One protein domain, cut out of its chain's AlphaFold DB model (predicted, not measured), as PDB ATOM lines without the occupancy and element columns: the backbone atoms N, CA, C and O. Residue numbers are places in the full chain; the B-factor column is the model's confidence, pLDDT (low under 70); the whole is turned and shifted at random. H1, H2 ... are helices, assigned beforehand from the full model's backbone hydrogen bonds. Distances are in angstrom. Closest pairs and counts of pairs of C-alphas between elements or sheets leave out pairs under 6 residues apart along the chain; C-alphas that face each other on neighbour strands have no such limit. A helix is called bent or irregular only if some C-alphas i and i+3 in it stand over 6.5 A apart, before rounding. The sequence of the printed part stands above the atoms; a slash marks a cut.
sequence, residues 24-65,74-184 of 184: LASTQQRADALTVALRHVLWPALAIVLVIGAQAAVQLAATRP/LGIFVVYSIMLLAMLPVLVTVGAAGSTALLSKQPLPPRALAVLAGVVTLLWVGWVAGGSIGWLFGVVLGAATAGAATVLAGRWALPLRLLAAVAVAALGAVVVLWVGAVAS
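What this domain is: This is residues 24 to 65 and 74 to 184 of the 184 residues of an uncharacterized protein of Xylanimicrobium sp. FW10M-9 (UniProt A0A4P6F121). What does the model look like as a whole? One long, kinked helix, H1, makes most of the length; H2 and H3 run back along it one after the other, and H4, H5 and H6 make a layer that H1 crosses at a slant. What is it built of, and how large is it? The printed part has 153 residues with six named helices, H1 to H6 in that order, and no named strand: it is all helix. It is compact, with a radius of gyration of the C-alphas of 16.6 A, and spans 59 by 34 by 26 A.

How they stand to each other: What stands at a shallow tilt to the first helix? H1, residues 24 to 62, is the hub and touches the other five helices. H2, residues 74 to 85, touches residues 49 to 60 of H1 alone, closest at the C-alphas of Ala 56 and Val 79, 5.7 A, and H3, residues 87 to 104, touches residues 30 to 48 alone, closest at those of Ala 45 and Val 90, 5.4 A. Both run opposite ways to H1 at a shallow tilt of 20 degrees, and H2 and H3 meet only through their link. How do the later helices stand to H1? H4, residues 110 to 129, H5, residues 131 to 152, and H6, residues 158 to 183, touch it at steep tilts of 45, 57 and 50 degrees. The closest C-alphas are those of Pro 44 and Ala 114, 5.7 A, Pro 44 and Ala 149, 4.7 A, and Val 51 and Ala 169, 4.6 A. Which helices form hairpins? H3 and H4 at a steep tilt of 39 degrees, H4 and H5 at a shallow 25 degrees and H5 and H6 at a shallow 14 degrees do; their closest C-alphas are Pro 89 and Val 120, 5.8 A, Gly 118 and Gly 142, 3.9 A, and Ala 148 and Ala 165, 4.5 A. H4 and H6 are apart. Are the helix backbones whole? Every O i to N i+4 pair is within hydrogen-bond range in H2, H3, H4 and H6, against 33 of 35 in H1 and 17 of 18 in H5.

Where its parts are: Where does H1 run? It goes 56.4 A from C-alpha 24 at (245.053, 175.437, 223.898) to C-alpha 62 at (198.967, 203.898, 208.205), with a kink of 28 degrees near residue 40. It is neither bent nor irregular, but only just: C-alphas 40 and 43 are 6.2 A apart. How long are the others? H2 measures 16.5 A, H3 25.3 A, H4 28.2 A, H5 31.3 A and H6 37.3 A, the last ending with C-alpha 183 at (193.791, 189.164, 201.103).

The domain as a whole: Is the printed part continuous? Residues 66 to 73 are not printed, and C-alphas 65 and 74 are 9.7 A apart across the cut; the links printed whole are tight. Where is confidence low? The mean pLDDT of the printed part is 82.9, with residue 24, residues 62 to 65, 74 to 84 and 183 to 184 under 70.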
ATOM      1  N   LEU A  24     244.947 173.983 224.085       69.88
ATOM      2  CA  LEU A  24     245.053 175.437 223.898       69.88
ATOM      3  C   LEU A  24     244.883 175.852 222.430       69.88
ATOM      4  O   LEU A  24     244.087 176.745 222.143       69.88
ATOM      5  N   ALA A  25     245.539 175.154 221.496       70.81
ATOM      6  CA  ALA A  25     245.381 175.404 220.064       70.81
ATOM      7  C   ALA A  25     243.928 175.196 219.596       70.81
ATOM      8  O   ALA A  25     243.398 175.988 218.818       70.81
ATOM      9  N   SER A  26     243.247 174.167 220.115       76.69
ATOM     10  CA  SER A  26     241.842 173.899 219.786       76.69
ATOM     11  C   SER A  26     240.874 174.950 220.348       76.69
ATOM     12  O   SER A  26     239.880 175.279 219.696       76.69
ATOM     13  N   THR A  27     241.168 175.496 221.531       75.62
ATOM     14  CA  THR A  27     240.386 176.565 222.162       75.62
ATOM     15  C   THR A  27     240.578 177.884 221.424       75.62
ATOM     16  O   THR A  27     239.596 178.568 221.143       75.62
ATOM     17  N   GLN A  28     241.812 178.208 221.037       79.50
ATOM     18  CA  GLN A  28     242.117 179.417 220.275       79.50
ATOM     19  C   GLN A  28     241.467 179.384 218.884       79.50
ATOM     20  O   GLN A  28     240.804 180.341 218.498       79.50
ATOM     21  N   GLN A  29     241.498 178.235 218.202       77.19
ATOM     22  CA  GLN A  29     240.798 178.050 216.925       77.19
ATOM     23  C   GLN A  29     239.274 178.253 217.044       77.19
ATOM     24  O   GLN A  29     238.647 178.816 216.147       77.19
ATOM     25  N   ARG A  30     238.659 177.813 218.152       77.88
ATOM     26  CA  ARG A  30     237.229 178.053 218.426       77.88
ATOM     27  C   ARG A  30     236.937 179.524 218.723       77.88
ATOM     28  O   ARG A  30     235.919 180.032 218.263       77.88
ATOM     29  N   ALA A  31     237.815 180.198 219.462       77.00
ATOM     30  CA  ALA A  31     237.682 181.621 219.767       77.00
ATOM     31  C   ALA A  31     237.791 182.494 218.502       77.00
ATOM     32  O   ALA A  31     236.982 183.406 218.305       77.00
ATOM     33  N   ASP A  32     238.716 182.166 217.598       82.62
ATOM     34  CA  ASP A  32     238.861 182.855 216.313       82.62
ATOM     35  C   ASP A  32     237.630 182.627 215.422       82.62
ATOM     36  O   ASP A  32     237.056 183.581 214.884       82.62
ATOM     37  N   ALA A  33     237.154 181.379 215.330       75.25
ATOM     38  CA  ALA A  33     235.935 181.048 214.593       75.25
ATOM     39  C   ALA A  33     234.704 181.786 215.146       75.25
ATOM     40  O   ALA A  33     233.882 182.273 214.366       75.25
ATOM     41  N   LEU A  34     234.594 181.918 216.473       79.44
ATOM     42  CA  LEU A  34     233.513 182.654 217.128       79.44
ATOM     43  C   LEU A  34     233.582 184.154 216.823       79.44
ATOM     44  O   LEU A  34     232.563 184.749 216.481       79.44
ATOM     45  N   THR A  35     234.769 184.760 216.883       84.25
ATOM     46  CA  THR A  35     234.961 186.186 216.564       84.25
ATOM     47  C   THR A  35     234.539 186.493 215.125       84.25
ATOM     48  O   THR A  35     233.818 187.461 214.864       84.25
ATOM     49  N   VAL A  36     234.930 185.636 214.178       83.06
ATOM     50  CA  VAL A  36     234.543 185.769 212.765       83.06
ATOM     51  C   VAL A  36     233.040 185.550 212.578       83.06
ATOM     52  O   VAL A  36     232.397 186.318 211.859       83.06
ATOM     53  N   ALA A  37     232.456 184.551 213.243       78.62
ATOM     54  CA  ALA A  37     231.021 184.288 213.188       78.62
ATOM     55  C   ALA A  37     230.196 185.457 213.749       78.62
ATOM     56  O   ALA A  37     229.234 185.880 213.107       78.62
ATOM     57  N   LEU A  38     230.608 186.036 214.881       81.31
ATOM     58  CA  LEU A  38     229.975 187.220 215.466       81.31
ATOM     59  C   LEU A  38     230.027 188.406 214.504       81.31
ATOM     60  O   LEU A  38     229.015 189.062 214.275       81.31
ATOM     61  N   ARG A  39     231.171 188.650 213.859       86.25
ATOM     62  CA  ARG A  39     231.278 189.728 212.869       86.25
ATOM     63  C   ARG A  39     230.356 189.507 211.670       86.25
ATOM     64  O   ARG A  39     229.771 190.462 211.164       86.25
ATOM     65  N   HIS A  40     230.223 188.265 211.208       83.56
ATOM     66  CA  HIS A  40     229.336 187.940 210.094       83.56
ATOM     67  C   HIS A  40     227.856 188.012 210.466       83.56
ATOM     68  O   HIS A  40     227.058 188.380 209.606       83.56
ATOM     69  N   VAL A  41     227.486 187.711 211.715       87.50
ATOM     70  CA  VAL A  41     226.081 187.708 212.147       87.50
ATOM     71  C   VAL A  41     225.507 189.109 212.372       87.50
ATOM     72  O   VAL A  41     224.289 189.278 212.330       87.50
ATOM     73  N   LEU A  42     226.361 190.129 212.519       89.12
ATOM     74  CA  LEU A  42     225.930 191.528 212.623       89.12
ATOM     75  C   LEU A  42     225.106 191.982 211.409       89.12
ATOM     76  O   LEU A  42     224.133 192.713 211.573       89.12
ATOM     77  N   TRP A  43     225.453 191.533 210.198       90.81
ATOM     78  CA  TRP A  43     224.734 191.925 208.981       90.81
ATOM     79  C   TRP A  43     223.313 191.342 208.902       90.81
ATOM     80  O   TRP A  43     222.380 192.120 208.706       90.81
ATOM     81  N   PRO A  44     223.097 190.024 209.091       88.25
ATOM     82  CA  PRO A  44     221.754 189.471 209.212       88.25
ATOM     83  C   PRO A  44     220.960 190.059 210.383       88.25
ATOM     84  O   PRO A  44     219.776 190.338 210.218       88.25
ATOM     85  N   ALA A  45     221.590 190.294 211.539       88.81
ATOM     86  CA  ALA A  45     220.917 190.917 212.679       88.81
ATOM     87  C   ALA A  45     220.410 192.328 212.333       88.81
ATOM     88  O   ALA A  45     219.249 192.646 212.585       88.81
ATOM     89  N   LEU A  46     221.246 193.143 211.681       88.38
ATOM     90  CA  LEU A  46     220.848 194.461 211.189       88.38
ATOM     91  C   LEU A  46     219.717 194.363 210.156       88.38
ATOM     92  O   LEU A  46     218.782 195.153 210.217       88.38
ATOM     93  N   ALA A  47     219.763 193.390 209.241       89.94
ATOM     94  CA  ALA A  47     218.700 193.176 208.258       89.94
ATOM     95  C   ALA A  47     217.342 192.882 208.916       89.94
ATOM     96  O   ALA A  47     216.345 193.483 208.525       89.94
ATOM     97  N   ILE A  48     217.312 192.014 209.935       89.62
ATOM     98  CA  ILE A  48     216.094 191.701 210.704       89.62
ATOM     99  C   ILE A  48     215.521 192.981 211.326       89.62
ATOM    100  O   ILE A  48     214.336 193.274 211.165       89.62
ATOM    101  N   VAL A  49     216.370 193.770 211.994       90.31
ATOM    102  CA  VAL A  49     215.960 195.027 212.638       90.31
ATOM    103  C   VAL A  49     215.450 196.039 211.610       90.31
ATOM    104  O   VAL A  49     214.417 196.660 211.843       90.31
ATOM    105  N   LEU A  50     216.121 196.180 210.463       87.81
ATOM    106  CA  LEU A  50     215.698 197.087 209.391       87.81
ATOM    107  C   LEU A  50     214.342 196.694 208.805       87.81
ATOM    108  O   LEU A  50     213.496 197.561 208.623       87.81
ATOM    109  N   VAL A  51     214.123 195.409 208.521       89.19
ATOM    110  CA  VAL A  51     212.865 194.924 207.933       89.19
ATOM    111  C   VAL A  51     211.708 195.080 208.912       89.19
ATOM    112  O   VAL A  51     210.667 195.628 208.548       89.19
ATOM    113  N   ILE A  52     211.892 194.667 210.168       85.12
ATOM    114  CA  ILE A  52     210.843 194.807 211.185       85.12
ATOM    115  C   ILE A  52     210.596 196.287 211.503       85.12
ATOM    116  O   ILE A  52     209.445 196.702 211.625       85.12
ATOM    117  N   GLY A  53     211.652 197.101 211.579       82.25
ATOM    118  CA  GLY A  53     211.551 198.545 211.784       82.25
ATOM    119  C   GLY A  53     210.836 199.259 210.635       82.25
ATOM    120  O   GLY A  53     209.959 200.081 210.887       82.25
ATOM    121  N   ALA A  54     211.144 198.909 209.382       86.19
ATOM    122  CA  ALA A  54     210.455 199.439 208.206       86.19
ATOM    123  C   ALA A  54     208.966 199.075 208.227       86.19
ATOM    124  O   ALA A  54     208.120 199.947 208.038       86.19
ATOM    125  N   GLN A  55     208.637 197.819 208.536       83.69
ATOM    126  CA  GLN A  55     207.249 197.382 208.651       83.69
ATOM    127  C   GLN A  55     206.505 198.110 209.779       83.69
ATOM    128  O   GLN A  55     205.369 198.541 209.595       83.69
ATOM    129  N   ALA A  56     207.147 198.289 210.933       78.75
ATOM    130  CA  ALA A  56     206.576 199.022 212.058       78.75
ATOM    131  C   ALA A  56     206.335 200.504 211.717       78.75
ATOM    132  O   ALA A  56     205.281 201.043 212.046       78.75
ATOM    133  N   ALA A  57     207.268 201.148 211.009       80.81
ATOM    134  CA  ALA A  57     207.127 202.530 210.553       80.81
ATOM    135  C   ALA A  57     205.978 202.692 209.547       80.81
ATOM    136  O   ALA A  57     205.207 203.645 209.638       80.81
ATOM    137  N   VAL A  58     205.830 201.744 208.621       80.44
ATOM    138  CA  VAL A  58     204.727 201.727 207.654       80.44
ATOM    139  C   VAL A  58     203.375 201.554 208.355       80.44
ATOM    140  O   VAL A  58     202.434 202.284 208.050       80.44
ATOM    141  N   GLN A  59     203.282 200.656 209.338       74.06
ATOM    142  CA  GLN A  59     202.062 200.479 210.136       74.06
ATOM    143  C   GLN A  59     201.726 201.725 210.964       74.06
ATOM    144  O   GLN A  59     200.560 202.115 211.042       74.06
ATOM    145  N   LEU A  60     202.742 202.380 211.537       71.94
ATOM    146  CA  LEU A  60     202.580 203.642 212.259       71.94
ATOM    147  C   LEU A  60     202.097 204.765 211.330       71.94
ATOM    148  O   LEU A  60     201.220 205.529 211.708       71.94
ATOM    149  N   ALA A  61     202.620 204.850 210.105       73.31
ATOM    150  CA  ALA A  61     202.173 205.831 209.115       73.31
ATOM    151  C   ALA A  61     200.740 205.561 208.619       73.31
ATOM    152  O   ALA A  61     200.005 206.497 208.306       73.31
ATOM    153  N   ALA A  62     200.329 204.290 208.562       69.12
ATOM    154  CA  ALA A  62     198.967 203.898 208.205       69.12
ATOM    155  C   ALA A  62     197.946 204.179 209.328       69.12
ATOM    156  O   ALA A  62     196.760 204.368 209.051       69.12
ATOM    157  N   THR A  63     198.386 204.244 210.588       63.72
ATOM    158  CA  THR A  63     197.534 204.618 211.726       63.72
ATOM    159  C   THR A  63     197.519 206.139 211.879       63.72
ATOM    160  O   THR A  63     198.480 206.740 212.346       63.72
ATOM    161  N   ARG A  64     196.428 206.792 211.455       57.00
ATOM    162  CA  ARG A  64     196.286 208.261 211.502       57.00
ATOM    163  C   ARG A  64     196.597 208.811 212.912       57.00
ATOM    164  O   ARG A  64     195.917 208.409 213.856       57.00
ATOM    165  N   PRO A  65     197.547 209.752 213.068       52.19
ATOM    166  CA  PRO A  65     197.908 210.324 214.369       52.19
ATOM    167  C   PRO A  65     196.864 211.304 214.943       52.19
ATOM    168  O   PRO A  65     197.020 211.765 216.070       52.19
ATOM    169  N   LEU A  74     199.187 205.211 221.212       53.84
ATOM    170  CA  LEU A  74     199.199 203.762 221.419       53.84
ATOM    171  C   LEU A  74     200.073 203.036 220.367       53.84
ATOM    172  O   LEU A  74     200.720 202.035 220.670       53.84
ATOM    173  N   GLY A  75     200.196 203.618 219.166       55.94
ATOM    174  CA  GLY A  75     201.105 203.180 218.105       55.94
ATOM    175  C   GLY A  75     202.594 203.182 218.476       55.94
ATOM    176  O   GLY A  75     203.299 202.251 218.101       55.94
ATOM    177  N   ILE A  76     203.091 204.146 219.260       60.12
ATOM    178  CA  ILE A  76     204.503 204.182 219.685       60.12
ATOM    179  C   ILE A  76     204.815 203.000 220.614       60.12
ATOM    180  O   ILE A  76     205.841 202.340 220.445       60.12
ATOM    181  N   PHE A  77     203.916 202.679 221.549       57.09
ATOM    182  CA  PHE A  77     204.066 201.506 222.416       57.09
ATOM    183  C   PHE A  77     204.065 200.205 221.614       57.09
ATOM    184  O   PHE A  77     204.920 199.354 221.847       57.09
ATOM    185  N   VAL A  78     203.179 200.077 220.623       62.19
ATOM    186  CA  VAL A  78     203.135 198.908 219.729       62.19
ATOM    187  C   VAL A  78     204.447 198.759 218.953       62.19
ATOM    188  O   VAL A  78     204.995 197.661 218.893       62.19
ATOM    189  N   VAL A  79     205.010 199.853 218.430       63.94
ATOM    190  CA  VAL A  79     206.309 199.835 217.737       63.94
ATOM    191  C   VAL A  79     207.441 199.404 218.677       63.94
ATOM    192  O   VAL A  79     208.246 198.548 218.302       63.94
ATOM    193  N   TYR A  80     207.489 199.922 219.908       61.75
ATOM    194  CA  TYR A  80     208.481 199.502 220.906       61.75
ATOM    195  C   TYR A  80     208.328 198.029 221.297       61.75
ATOM    196  O   TYR A  80     209.325 197.309 221.368       61.75
ATOM    197  N   SER A  81     207.099 197.557 221.507       61.84
ATOM    198  CA  SER A  81     206.820 196.153 221.807       61.84
ATOM    199  C   SER A  81     207.216 195.237 220.650       61.84
ATOM    200  O   SER A  81     207.817 194.194 220.891       61.84
ATOM    201  N   ILE A  82     206.963 195.638 219.401       67.81
ATOM    202  CA  ILE A  82     207.382 194.890 218.207       67.81
ATOM    203  C   ILE A  82     208.911 194.871 218.085       67.81
ATOM    204  O   ILE A  82     209.475 193.822 217.788       67.81
ATOM    205  N   MET A  83     209.597 195.983 218.362       69.25
ATOM    206  CA  MET A  83     211.067 196.044 218.375       69.25
ATOM    207  C   MET A  83     211.686 195.177 219.479       69.25
ATOM    208  O   MET A  83     212.685 194.499 219.240       69.25
ATOM    209  N   LEU A  84     211.088 195.148 220.672       69.12
ATOM    210  CA  LEU A  84     211.512 194.241 221.742       69.12
ATOM    211  C   LEU A  84     211.263 192.780 221.358       69.12
ATOM    212  O   LEU A  84     212.129 191.933 221.565       69.12
ATOM    213  N   LEU A  85     210.122 192.484 220.734       75.00
ATOM    214  CA  LEU A  85     209.793 191.135 220.276       75.00
ATOM    215  C   LEU A  85     210.693 190.687 219.106       75.00
ATOM    216  O   LEU A  85     211.029 189.506 219.005       75.00
ATOM    217  N   ALA A  86     211.170 191.629 218.287       73.38
ATOM    218  CA  ALA A  86     212.148 191.414 217.220       73.38
ATOM    219  C   ALA A  86     213.536 190.993 217.727       73.38
ATOM    220  O   ALA A  86     214.342 190.471 216.955       73.38
ATOM    221  N   MET A  87     213.828 191.157 219.021       83.31
ATOM    222  CA  MET A  87     215.058 190.616 219.606       83.31
ATOM    223  C   MET A  87     215.084 189.089 219.559       83.31
ATOM    224  O   MET A  87     216.158 188.501 219.474       83.31
ATOM    225  N   LEU A  88     213.924 188.429 219.556       85.81
ATOM    226  CA  LEU A  88     213.835 186.972 219.545       85.81
ATOM    227  C   LEU A  88     214.420 186.350 218.258       85.81
ATOM    228  O   LEU A  88     215.339 185.534 218.375       85.81
ATOM    229  N   PRO A  89     214.013 186.749 217.036       85.44
ATOM    230  CA  PRO A  89     214.639 186.248 215.810       85.44
ATOM    231  C   PRO A  89     216.126 186.628 215.689       85.44
ATOM    232  O   PRO A  89     216.922 185.840 215.165       85.44
ATOM    233  N   VAL A  90     216.536 187.787 216.220       88.69
ATOM    234  CA  VAL A  90     217.957 188.176 216.277       88.69
ATOM    235  C   VAL A  90     218.744 187.214 217.167       88.69
ATOM    236  O   VAL A  90     219.743 186.651 216.717       88.69
ATOM    237  N   LEU A  91     218.280 186.961 218.393       89.19
ATOM    238  CA  LEU A  91     218.924 186.048 219.342       89.19
ATOM    239  C   LEU A  91     219.018 184.624 218.791       89.19
ATOM    240  O   LEU A  91     220.068 183.997 218.918       89.19
ATOM    241  N   VAL A  92     217.967 184.129 218.132       90.06
ATOM    242  CA  VAL A  92     217.979 182.807 217.485       90.06
ATOM    243  C   VAL A  92     219.035 182.751 216.381       90.06
ATOM    244  O   VAL A  92     219.814 181.801 216.323       90.06
ATOM    245  N   THR A  93     219.122 183.783 215.541       88.50
ATOM    246  CA  THR A  93     220.107 183.843 214.448       88.50
ATOM    247  C   THR A  93     221.541 183.916 214.986       88.50
ATOM    248  O   THR A  93     222.422 183.195 214.511       88.50
ATOM    249  N   VAL A  94     221.777 184.734 216.018       87.31
ATOM    250  CA  VAL A  94     223.075 184.857 216.704       87.31
ATOM    251  C   VAL A  94     223.458 183.551 217.401       87.31
ATOM    252  O   VAL A  94     224.582 183.076 217.236       87.31
ATOM    253  N   GLY A  95     222.528 182.937 218.131       86.50
ATOM    254  CA  GLY A  95     222.741 181.673 218.833       86.50
ATOM    255  C   GLY A  95     223.034 180.518 217.877       86.50
ATOM    256  O   GLY A  95     223.957 179.737 218.113       86.50
ATOM    257  N   ALA A  96     222.320 180.438 216.754       85.44
ATOM    258  CA  ALA A  96     222.571 179.449 215.710       85.44
ATOM    259  C   ALA A  96     223.947 179.646 215.050       85.44
ATOM    260  O   ALA A  96     224.679 178.672 214.873       85.44
ATOM    261  N   ALA A  97     224.343 180.888 214.753       83.69
ATOM    262  CA  ALA A  97     225.665 181.198 214.201       83.69
ATOM    263  C   ALA A  97     226.806 180.899 215.192       83.69
ATOM    264  O   ALA A  97     227.833 180.333 214.816       83.69
ATOM    265  N   GLY A  98     226.624 181.251 216.467       81.62
ATOM    266  CA  GLY A  98     227.600 180.994 217.526       81.62
ATOM    267  C   GLY A  98     227.756 179.504 217.827       81.62
ATOM    268  O   GLY A  98     228.874 178.999 217.881       81.62
ATOM    269  N   SER A  99     226.645 178.774 217.958       84.75
ATOM    270  CA  SER A  99     226.665 177.324 218.197       84.75
ATOM    271  C   SER A  99     227.306 176.562 217.038       84.75
ATOM    272  O   SER A  99     228.162 175.712 217.280       84.75
ATOM    273  N   THR A 100     226.994 176.902 215.783       82.75
ATOM    274  CA  THR A 100     227.670 176.288 214.626       82.75
ATOM    275  C   THR A 100     229.163 176.587 214.605       82.75
ATOM    276  O   THR A 100     229.942 175.661 214.374       82.75
ATOM    277  N   ALA A 101     229.592 177.812 214.914       79.31
ATOM    278  CA  ALA A 101     231.016 178.146 214.997       79.31
ATOM    279  C   ALA A 101     231.743 177.352 216.100       79.31
ATOM    280  O   ALA A 101     232.840 176.837 215.873       79.31
ATOM    281  N   LEU A 102     231.116 177.190 217.271       79.12
ATOM    282  CA  LEU A 102     231.675 176.427 218.394       79.12
ATOM    283  C   LEU A 102     231.762 174.921 218.100       79.12
ATOM    284  O   LEU A 102     232.763 174.282 218.447       79.12
ATOM    285  N   LEU A 103     230.734 174.361 217.453       85.69
ATOM    286  CA  LEU A 103     230.634 172.931 217.154       85.69
ATOM    287  C   LEU A 103     231.512 172.520 215.966       85.69
ATOM    288  O   LEU A 103     232.232 171.527 216.048       85.69
ATOM    289  N   SER A 104     231.484 173.291 214.877       80.19
ATOM    290  CA  SER A 104     232.168 172.943 213.622       80.19
ATOM    291  C   SER A 104     233.572 173.539 213.485       80.19
ATOM    292  O   SER A 104     234.303 173.172 212.566       80.19
ATOM    293  N   LYS A 105     233.971 174.453 214.387       81.25
ATOM    294  CA  LYS A 105     235.207 175.260 214.294       81.25
ATOM    295  C   LYS A 105     235.305 176.090 213.006       81.25
ATOM    296  O   LYS A 105     236.388 176.567 212.668       81.25
ATOM    297  N   GLN A 106     234.202 176.254 212.281       78.56
ATOM    298  CA  GLN A 106     234.137 177.020 211.046       78.56
ATOM    299  C   GLN A 106     232.958 177.997 211.111       78.56
ATOM    300  O   GLN A 106     231.857 177.612 211.510       78.56
ATOM    301  N   PRO A 107     233.157 179.273 210.743       80.12
ATOM    302  CA  PRO A 107     232.060 180.222 210.665       80.12
ATOM    303  C   PRO A 107     231.156 179.882 209.473       80.12
ATOM    304  O   PRO A 107     231.637 179.542 208.391       80.12
ATOM    305  N   LEU A 108     229.840 180.020 209.653       82.31
ATOM    306  CA  LEU A 108     228.888 179.854 208.556       82.31
ATOM    307  C   LEU A 108     229.148 180.876 207.437       82.31
ATOM    308  O   LEU A 108     229.477 182.036 207.719       82.31
ATOM    309  N   PRO A 109     228.954 180.489 206.163       87.50
ATOM    310  CA  PRO A 109     229.082 181.423 205.062       87.50
ATOM    311  C   PRO A 109     227.978 182.493 205.139       87.50
ATOM    312  O   PRO A 109     226.845 182.193 205.524       87.50
ATOM    313  N   PRO A 110     228.255 183.734 204.698       85.94
ATOM    314  CA  PRO A 110     227.318 184.854 204.822       85.94
ATOM    315  C   PRO A 110     225.976 184.603 204.117       85.94
ATOM    316  O   PRO A 110     224.940 185.059 204.587       85.94
ATOM    317  N   ARG A 111     225.970 183.818 203.030       88.62
ATOM    318  CA  ARG A 111     224.736 183.402 202.344       88.62
ATOM    319  C   ARG A 111     223.861 182.497 203.212       88.62
ATOM    320  O   ARG A 111     222.653 182.687 203.243       88.62
ATOM    321  N   ALA A 112     224.460 181.546 203.933       88.88
ATOM    322  CA  ALA A 112     223.711 180.667 204.830       88.88
ATOM    323  C   ALA A 112     223.119 181.458 206.002       88.88
ATOM    324  O   ALA A 112     221.973 181.227 206.369       88.88
ATOM    325  N   LEU A 113     223.857 182.440 206.533       89.12
ATOM    326  CA  LEU A 113     223.348 183.340 207.571       89.12
ATOM    327  C   LEU A 113     222.204 184.233 207.070       89.12
ATOM    328  O   LEU A 113     221.242 184.445 207.802       89.12
ATOM    329  N   ALA A 114     222.277 184.727 205.830       90.94
ATOM    330  CA  ALA A 114     221.195 185.498 205.221       90.94
ATOM    331  C   ALA A 114     219.916 184.658 205.054       90.94
ATOM    332  O   ALA A 114     218.832 185.106 205.425       90.94
ATOM    333  N   VAL A 115     220.046 183.421 204.560       93.75
ATOM    334  CA  VAL A 115     218.919 182.481 204.448       93.75
ATOM    335  C   VAL A 115     218.352 182.148 205.825       93.75
ATOM    336  O   VAL A 115     217.142 182.212 206.011       93.75
ATOM    337  N   LEU A 116     219.213 181.854 206.802       92.38
ATOM    338  CA  LEU A 116     218.808 181.566 208.176       92.38
ATOM    339  C   LEU A 116     218.004 182.722 208.779       92.38
ATOM    340  O   LEU A 116     216.925 182.488 209.312       92.38
ATOM    341  N   ALA A 117     218.483 183.961 208.647       91.19
ATOM    342  CA  ALA A 117     217.766 185.140 209.123       91.19
ATOM    343  C   ALA A 117     216.391 185.288 208.454       91.19
ATOM    344  O   ALA A 117     215.415 185.619 209.127       91.19
ATOM    345  N   GLY A 118     216.290 184.990 207.155       91.25
ATOM    346  CA  GLY A 118     215.013 184.972 206.444       91.25
ATOM    347  C   GLY A 118     214.055 183.897 206.957       91.25
ATOM    348  O   GLY A 118     212.906 184.204 207.260       91.25
ATOM    349  N   VAL A 119     214.530 182.659 207.128       94.69
ATOM    350  CA  VAL A 119     213.725 181.535 207.645       94.69
ATOM    351  C   VAL A 119     213.250 181.803 209.071       94.69
ATOM    352  O   VAL A 119     212.076 181.612 209.376       94.69
ATOM    353  N   VAL A 120     214.138 182.280 209.942       93.62
ATOM    354  CA  VAL A 120     213.801 182.614 211.331       93.62
ATOM    355  C   VAL A 120     212.774 183.747 211.381       93.62
ATOM    356  O   VAL A 120     211.809 183.653 212.135       93.62
ATOM    357  N   THR A 121     212.931 184.781 210.545       90.00
ATOM    358  CA  THR A 121     211.946 185.871 210.432       90.00
ATOM    359  C   THR A 121     210.593 185.347 209.961       90.00
ATOM    360  O   THR A 121     209.575 185.664 210.566       90.00
ATOM    361  N   LEU A 122     210.581 184.510 208.921       92.50
ATOM    362  CA  LEU A 122     209.369 183.894 208.383       92.50
ATOM    363  C   LEU A 122     208.626 183.102 209.456       92.50
ATOM    364  O   LEU A 122     207.435 183.328 209.657       92.50
ATOM    365  N   LEU A 123     209.327 182.202 210.149       91.25
ATOM    366  CA  LEU A 123     208.745 181.363 211.197       91.25
ATOM    367  C   LEU A 123     208.201 182.208 212.348       91.25
ATOM    368  O   LEU A 123     207.105 181.947 212.836       91.25
ATOM    369  N   TRP A 124     208.946 183.237 212.755       91.38
ATOM    370  CA  TRP A 124     208.525 184.146 213.814       91.38
ATOM    371  C   TRP A 124     207.260 184.921 213.427       91.38
ATOM    372  O   TRP A 124     206.292 184.900 214.181       91.38
ATOM    373  N   VAL A 125     207.218 185.535 212.239       85.75
ATOM    374  CA  VAL A 125     206.026 186.259 211.760       85.75
ATOM    375  C   VAL A 125     204.842 185.312 211.592       85.75
ATOM    376  O   VAL A 125     203.749 185.630 212.052       85.75
ATOM    377  N   GLY A 126     205.046 184.151 210.964       86.31
ATOM    378  CA  GLY A 126     203.988 183.163 210.747       86.31
ATOM    379  C   GLY A 126     203.379 182.672 212.059       86.31
ATOM    380  O   GLY A 126     202.160 182.537 212.162       86.31
ATOM    381  N   TRP A 127     204.213 182.484 213.084       88.44
ATOM    382  CA  TRP A 127     203.764 182.120 214.424       88.44
ATOM    383  C   TRP A 127     203.020 183.261 215.136       88.44
ATOM    384  O   TRP A 127     201.947 183.021 215.681       88.44
ATOM    385  N   VAL A 128     203.551 184.492 215.108       82.62
ATOM    386  CA  VAL A 128     202.947 185.655 215.791       82.62
ATOM    387  C   VAL A 128     201.625 186.074 215.149       82.62
ATOM    388  O   VAL A 128     200.663 186.357 215.858       82.62
ATOM    389  N   ALA A 129     201.575 186.147 213.819       78.62
ATOM    390  CA  ALA A 129     200.390 186.603 213.097       78.62
ATOM    391  C   ALA A 129     199.286 185.533 213.050       78.62
ATOM    392  O   ALA A 129     198.107 185.876 213.021       78.62
ATOM    393  N   GLY A 130     199.660 184.249 213.071       78.25
ATOM    394  CA  GLY A 130     198.723 183.132 213.017       78.25
ATOM    395  C   GLY A 130     197.974 183.008 211.680       78.25
ATOM    396  O   GLY A 130     197.953 183.907 210.838       78.25
ATOM    397  N   GLY A 131     197.347 181.846 211.468       82.62
ATOM    398  CA  GLY A 131     196.575 181.559 210.254       82.62
ATOM    399  C   GLY A 131     197.407 181.507 208.962       82.62
ATOM    400  O   GLY A 131     198.621 181.689 208.959       82.62
ATOM    401  N   SER A 132     196.753 181.236 207.831       82.81
ATOM    402  CA  SER A 132     197.402 181.155 206.510       82.81
ATOM    403  C   SER A 132     197.922 182.510 206.013       82.81
ATOM    404  O   SER A 132     198.974 182.571 205.380       82.81
ATOM    405  N   ILE A 133     197.229 183.603 206.348       79.00
ATOM    406  CA  ILE A 133     197.626 184.974 205.994       79.00
ATOM    407  C   ILE A 133     198.920 185.374 206.726       79.00
ATOM    408  O   ILE A 133     199.811 185.968 206.118       79.00
ATOM    409  N   GLY A 134     199.086 184.973 207.992       79.62
ATOM    410  CA  GLY A 134     200.322 185.198 208.746       79.62
ATOM    411  C   GLY A 134     201.549 184.553 208.098       79.62
ATOM    412  O   GLY A 134     202.615 185.167 208.043       79.62
ATOM    413  N   TRP A 135     201.398 183.355 207.524       87.06
ATOM    414  CA  TRP A 135     202.468 182.698 206.764       87.06
ATOM    415  C   TRP A 135     202.810 183.429 205.464       87.06
ATOM    416  O   TRP A 135     203.992 183.532 205.137       87.06
ATOM    417  N   LEU A 136     201.824 183.985 204.749       87.19
ATOM    418  CA  LEU A 136     202.080 184.802 203.553       87.19
ATOM    419  C   LEU A 136     202.891 186.057 203.900       87.19
ATOM    420  O   LEU A 136     203.896 186.340 203.245       87.19
ATOM    421  N   PHE A 137     202.525 186.760 204.976       84.06
ATOM    422  CA  PHE A 137     203.320 187.883 205.483       84.06
ATOM    423  C   PHE A 137     204.721 187.449 205.913       84.06
ATOM    424  O   PHE A 137     205.702 188.126 205.597       84.06
ATOM    425  N   GLY A 138     204.829 186.297 206.579       87.56
ATOM    426  CA  GLY A 138     206.108 185.723 206.976       87.56
ATOM    427  C   GLY A 138     207.015 185.412 205.790       87.56
ATOM    428  O   GLY A 138     208.208 185.696 205.856       87.56
ATOM    429  N   VAL A 139     206.474 184.897 204.683       91.94
ATOM    430  CA  VAL A 139     207.251 184.636 203.460       91.94
ATOM    431  C   VAL A 139     207.816 185.933 202.888       91.94
ATOM    432  O   VAL A 139     209.012 185.994 202.598       91.94
ATOM    433  N   VAL A 140     206.995 186.980 202.771       91.44
ATOM    434  CA  VAL A 140     207.438 188.272 202.222       91.44
ATOM    435  C   VAL A 140     208.500 188.911 203.118       91.44
ATOM    436  O   VAL A 140     209.567 189.288 202.628       91.44
ATOM    437  N   LEU A 141     208.256 188.986 204.429       89.31
ATOM    438  CA  LEU A 141     209.211 189.567 205.378       89.31
ATOM    439  C   LEU A 141     210.492 188.733 205.479       89.31
ATOM    440  O   LEU A 141     211.585 189.291 205.495       89.31
ATOM    441  N   GLY A 142     210.388 187.404 205.471       92.31
ATOM    442  CA  GLY A 142     211.542 186.508 205.452       92.31
ATOM    443  C   GLY A 142     212.399 186.676 204.198       92.31
ATOM    444  O   GLY A 142     213.626 186.770 204.295       92.31
ATOM    445  N   ALA A 143     211.774 186.785 203.023       93.44
ATOM    446  CA  ALA A 143     212.473 187.045 201.767       93.44
ATOM    447  C   ALA A 143     213.145 188.429 201.764       93.44
ATOM    448  O   ALA A 143     214.309 188.540 201.369       93.44
ATOM    449  N   ALA A 144     212.459 189.464 202.260       92.25
ATOM    450  CA  ALA A 144     213.024 190.805 202.404       92.25
ATOM    451  C   ALA A 144     214.235 190.809 203.349       92.25
ATOM    452  O   ALA A 144     215.272 191.382 203.014       92.25
ATOM    453  N   THR A 145     214.157 190.101 204.480       91.88
ATOM    454  CA  THR A 145     215.275 189.948 205.421       91.88
ATOM    455  C   THR A 145     216.460 189.234 204.778       91.88
ATOM    456  O   THR A 145     217.589 189.715 204.880       91.88
ATOM    457  N   ALA A 146     216.230 188.120 204.077       93.06
ATOM    458  CA  ALA A 146     217.298 187.402 203.382       93.06
ATOM    459  C   ALA A 146     217.944 188.262 202.281       93.06
ATOM    460  O   ALA A 146     219.173 188.285 202.144       93.06
ATOM    461  N   GLY A 147     217.135 189.013 201.529       91.06
ATOM    462  CA  GLY A 147     217.598 189.959 200.516       91.06
ATOM    463  C   GLY A 147     218.444 191.080 201.117       91.06
ATOM    464  O   GLY A 147     219.586 191.282 200.698       91.06
ATOM    465  N   ALA A 148     217.938 191.754 202.152       90.31
ATOM    466  CA  ALA A 148     218.645 192.823 202.853       90.31
ATOM    467  C   ALA A 148     219.954 192.319 203.479       90.31
ATOM    468  O   ALA A 148     220.993 192.958 203.320       90.31
ATOM    469  N   ALA A 149     219.952 191.139 204.105       90.94
ATOM    470  CA  ALA A 149     221.158 190.517 204.650       90.94
ATOM    471  C   ALA A 149     222.190 190.192 203.556       90.94
ATOM    472  O   ALA A 149     223.389 190.390 203.752       90.94
ATOM    473  N   THR A 150     221.737 189.745 202.381       92.19
ATOM    474  CA  THR A 150     222.615 189.459 201.235       92.19
ATOM    475  C   THR A 150     223.249 190.736 200.684       92.19
ATOM    476  O   THR A 150     224.458 190.766 200.442       92.19
ATOM    477  N   VAL A 151     222.465 191.808 200.544       93.31
ATOM    478  CA  VAL A 151     222.956 193.137 200.147       93.31
ATOM    479  C   VAL A 151     223.965 193.658 201.168       93.31
ATOM    480  O   VAL A 151     225.067 194.082 200.805       93.31
ATOM    481  N   LEU A 152     223.635 193.550 202.455       90.31
ATOM    482  CA  LEU A 152     224.529 193.926 203.540       90.31
ATOM    483  C   LEU A 152     225.785 193.073 203.588       90.31
ATOM    484  O   LEU A 152     226.759 193.566 204.120       90.31
ATOM    485  N   ALA A 153     225.831 191.864 203.030       87.50
ATOM    486  CA  ALA A 153     227.046 191.050 202.941       87.50
ATOM    487  C   ALA A 153     227.873 191.298 201.659       87.50
ATOM    488  O   ALA A 153     228.927 190.684 201.475       87.50
ATOM    489  N   GLY A 154     227.407 192.174 200.763       87.81
ATOM    490  CA  GLY A 154     228.047 192.466 199.480       87.81
ATOM    491  C   GLY A 154     229.395 193.197 199.580       87.81
ATOM    492  O   GLY A 154     229.848 193.605 200.647       87.81
ATOM    493  N   ARG A 155     230.044 193.394 198.424       88.94
ATOM    494  CA  ARG A 155     231.370 194.042 198.313       88.94
ATOM    495  C   ARG A 155     231.326 195.554 198.064       88.94
ATOM    496  O   ARG A 155     232.375 196.178 197.962       88.94
ATOM    497  N   TRP A 156     230.139 196.142 197.932       88.88
ATOM    498  CA  TRP A 156     229.993 197.577 197.685       88.88
ATOM    499  C   TRP A 156     230.421 198.425 198.888       88.88
ATOM    500  O   TRP A 156     230.592 197.921 200.004       88.88
ATOM    501  N   ALA A 157     230.566 199.732 198.661       91.12
ATOM    502  CA  ALA A 157     230.803 200.695 199.727       91.12
ATOM    503  C   ALA A 157     229.704 200.599 200.800       91.12
ATOM    504  O   ALA A 157     228.526 200.411 200.488       91.12
ATOM    505  N   LEU A 158     230.093 200.746 202.070       89.31
ATOM    506  CA  LEU A 158     229.188 200.659 203.218       89.31
ATOM    507  C   LEU A 158     227.930 201.548 203.099       89.31
ATOM    508  O   LEU A 158     226.843 201.007 203.306       89.31
ATOM    509  N   PRO A 159     228.004 202.838 202.700       91.12
ATOM    510  CA  PRO A 159     226.796 203.655 202.546       91.12
ATOM    511  C   PRO A 159     225.853 203.111 201.466       91.12
ATOM    512  O   PRO A 159     224.644 203.078 201.671       91.12
ATOM    513  N   LEU A 160     226.388 202.607 200.350       91.62
ATOM    514  CA  LEU A 160     225.573 202.047 199.270       91.62
ATOM    515  C   LEU A 160     224.875 200.747 199.701       91.62
ATOM    516  O   LEU A 160     223.717 200.527 199.359       91.62
ATOM    517  N   ARG A 161     225.554 199.906 200.494       91.06
ATOM    518  CA  ARG A 161     224.970 198.682 201.075       91.06
ATOM    519  C   ARG A 161     223.825 199.004 202.021       91.06
ATOM    520  O   ARG A 161     222.792 198.351 201.944       91.06
ATOM    521  N   LEU A 162     224.008 199.999 202.887       90.50
ATOM    522  CA  LEU A 162     222.965 200.435 203.813       90.50
ATOM    523  C   LEU A 162     221.755 200.981 203.054       90.50
ATOM    524  O   LEU A 162     220.644 200.534 203.311       90.50
ATOM    525  N   LEU A 163     221.967 201.866 202.075       92.25
ATOM    526  CA  LEU A 163     220.885 202.405 201.247       92.25
ATOM    527  C   LEU A 163     220.120 201.302 200.511       92.25
ATOM    528  O   LEU A 163     218.893 201.268 200.556       92.25
ATOM    529  N   ALA A 164     220.830 200.368 199.879       91.81
ATOM    530  CA  ALA A 164     220.202 199.257 199.178       91.81
ATOM    531  C   ALA A 164     219.456 198.313 200.142       91.81
ATOM    532  O   ALA A 164     218.362 197.859 199.822       91.81
ATOM    533  N   ALA A 165     219.992 198.050 201.337       90.38
ATOM    534  CA  ALA A 165     219.318 197.231 202.345       90.38
ATOM    535  C   ALA A 165     218.047 197.902 202.884       90.38
ATOM    536  O   ALA A 165     217.021 197.239 203.029       90.38
ATOM    537  N   VAL A 166     218.095 199.216 203.119       90.50
ATOM    538  CA  VAL A 166     216.923 200.021 203.490       90.50
ATOM    539  C   VAL A 166     215.881 199.992 202.375       90.50
ATOM    540  O   VAL A 166     214.706 199.782 202.658       90.50
ATOM    541  N   ALA A 167     216.293 200.125 201.112       91.81
ATOM    542  CA  ALA A 167     215.382 200.035 199.974       91.81
ATOM    543  C   ALA A 167     214.702 198.658 199.883       91.81
ATOM    544  O   ALA A 167     213.494 198.590 199.671       91.81
ATOM    545  N   VAL A 168     215.441 197.562 200.102       92.88
ATOM    546  CA  VAL A 168     214.871 196.201 200.141       92.88
ATOM    547  C   VAL A 168     213.888 196.040 201.303       92.88
ATOM    548  O   VAL A 168     212.811 195.478 201.112       92.88
ATOM    549  N   ALA A 169     214.224 196.554 202.488       88.88
ATOM    550  CA  ALA A 169     213.336 196.522 203.648       88.88
ATOM    551  C   ALA A 169     212.046 197.322 203.408       88.88
ATOM    552  O   ALA A 169     210.953 196.825 203.678       88.88
ATOM    553  N   ALA A 170     212.163 198.524 202.838       87.19
ATOM    554  CA  ALA A 170     211.026 199.364 202.479       87.19
ATOM    555  C   ALA A 170     210.142 198.702 201.410       87.19
ATOM    556  O   ALA A 170     208.924 198.664 201.565       87.19
ATOM    557  N   LEU A 171     210.743 198.119 200.366       89.62
ATOM    558  CA  LEU A 171     210.018 197.365 199.343       89.62
ATOM    559  C   LEU A 171     209.253 196.190 199.966       89.62
ATOM    560  O   LEU A 171     208.071 196.016 199.684       89.62
ATOM    561  N   GLY A 172     209.904 195.417 200.840       86.00
ATOM    562  CA  GLY A 172     209.265 194.318 201.565       86.00
ATOM    563  C   GLY A 172     208.042 194.783 202.352       86.00
ATOM    564  O   GLY A 172     206.982 194.173 202.243       86.00
ATOM    565  N   ALA A 173     208.159 195.901 203.072       83.56
ATOM    566  CA  ALA A 173     207.051 196.465 203.837       83.56
ATOM    567  C   ALA A 173     205.874 196.919 202.950       83.56
ATOM    568  O   ALA A 173     204.712 196.638 203.250       83.56
ATOM    569  N   VAL A 174     206.163 197.556 201.811       86.56
ATOM    570  CA  VAL A 174     205.141 197.950 200.824       86.56
ATOM    571  C   VAL A 174     204.437 196.726 200.229       86.56
ATOM    572  O   VAL A 174     203.215 196.725 200.093       86.56
ATOM    573  N   VAL A 175     205.179 195.663 199.908       86.81
ATOM    574  CA  VAL A 175     204.589 194.416 199.396       86.81
ATOM    575  C   VAL A 175     203.695 193.766 200.451       86.81
ATOM    576  O   VAL A 175     202.615 193.294 200.109       86.81
ATOM    577  N   VAL A 176     204.087 193.781 201.727       82.88
ATOM    578  CA  VAL A 176     203.234 193.283 202.818       82.88
ATOM    579  C   VAL A 176     201.917 194.056 202.900       82.88
ATOM    580  O   VAL A 176     200.868 193.425 203.017       82.88
ATOM    581  N   LEU A 177     201.939 195.390 202.789       81.44
ATOM    582  CA  LEU A 177     200.703 196.182 202.726       81.44
ATOM    583  C   LEU A 177     199.813 195.767 201.551       81.44
ATOM    584  O   LEU A 177     198.606 195.611 201.720       81.44
ATOM    585  N   TRP A 178     200.405 195.569 200.373       83.19
ATOM    586  CA  TRP A 178     199.666 195.147 199.185       83.19
ATOM    587  C   TRP A 178     199.047 193.754 199.359       83.19
ATOM    588  O   TRP A 178     197.869 193.572 199.069       83.19
ATOM    589  N   VAL A 179     199.797 192.792 199.912       79.06
ATOM    590  CA  VAL A 179     199.273 191.457 200.253       79.06
ATOM    591  C   VAL A 179     198.104 191.566 201.230       79.06
ATOM    592  O   VAL A 179     197.098 190.890 201.044       79.06
ATOM    593  N   GLY A 180     198.207 192.439 202.234       74.62
ATOM    594  CA  GLY A 180     197.127 192.681 203.189       74.62
ATOM    595  C   GLY A 180     195.871 193.253 202.533       74.62
ATOM    596  O   GLY A 180     194.780 192.806 202.858       74.62
ATOM    597  N   ALA A 181     196.026 194.175 201.581       76.00
ATOM    598  CA  ALA A 181     194.911 194.783 200.853       76.00
ATOM    599  C   ALA A 181     194.217 193.828 199.864       76.00
ATOM    600  O   ALA A 181     193.049 194.021 199.551       76.00
ATOM    601  N   VAL A 182     194.932 192.827 199.337       78.19
ATOM    602  CA  VAL A 182     194.374 191.838 198.393       78.19
ATOM    603  C   VAL A 182     193.766 190.632 199.116       78.19
ATOM    604  O   VAL A 182     192.870 189.984 198.581       78.19
ATOM    605  N   ALA A 183     194.263 190.301 200.312       69.38
ATOM    606  CA  ALA A 183     193.791 189.164 201.103       69.38
ATOM    607  C   ALA A 183     192.591 189.483 202.020       69.38
ATOM    608  O   ALA A 183     192.040 188.555 202.613       69.38
ATOM    609  N   SER A 184     192.228 190.764 202.163       60.28
ATOM    610  CA  SER A 184     191.050 191.263 202.894       60.28
ATOM    611  C   SER A 184     189.810 191.332 202.013       60.28
ATOM    612  O   SER A 184     188.731 190.927 202.491       60.28
TER     613      SER A 184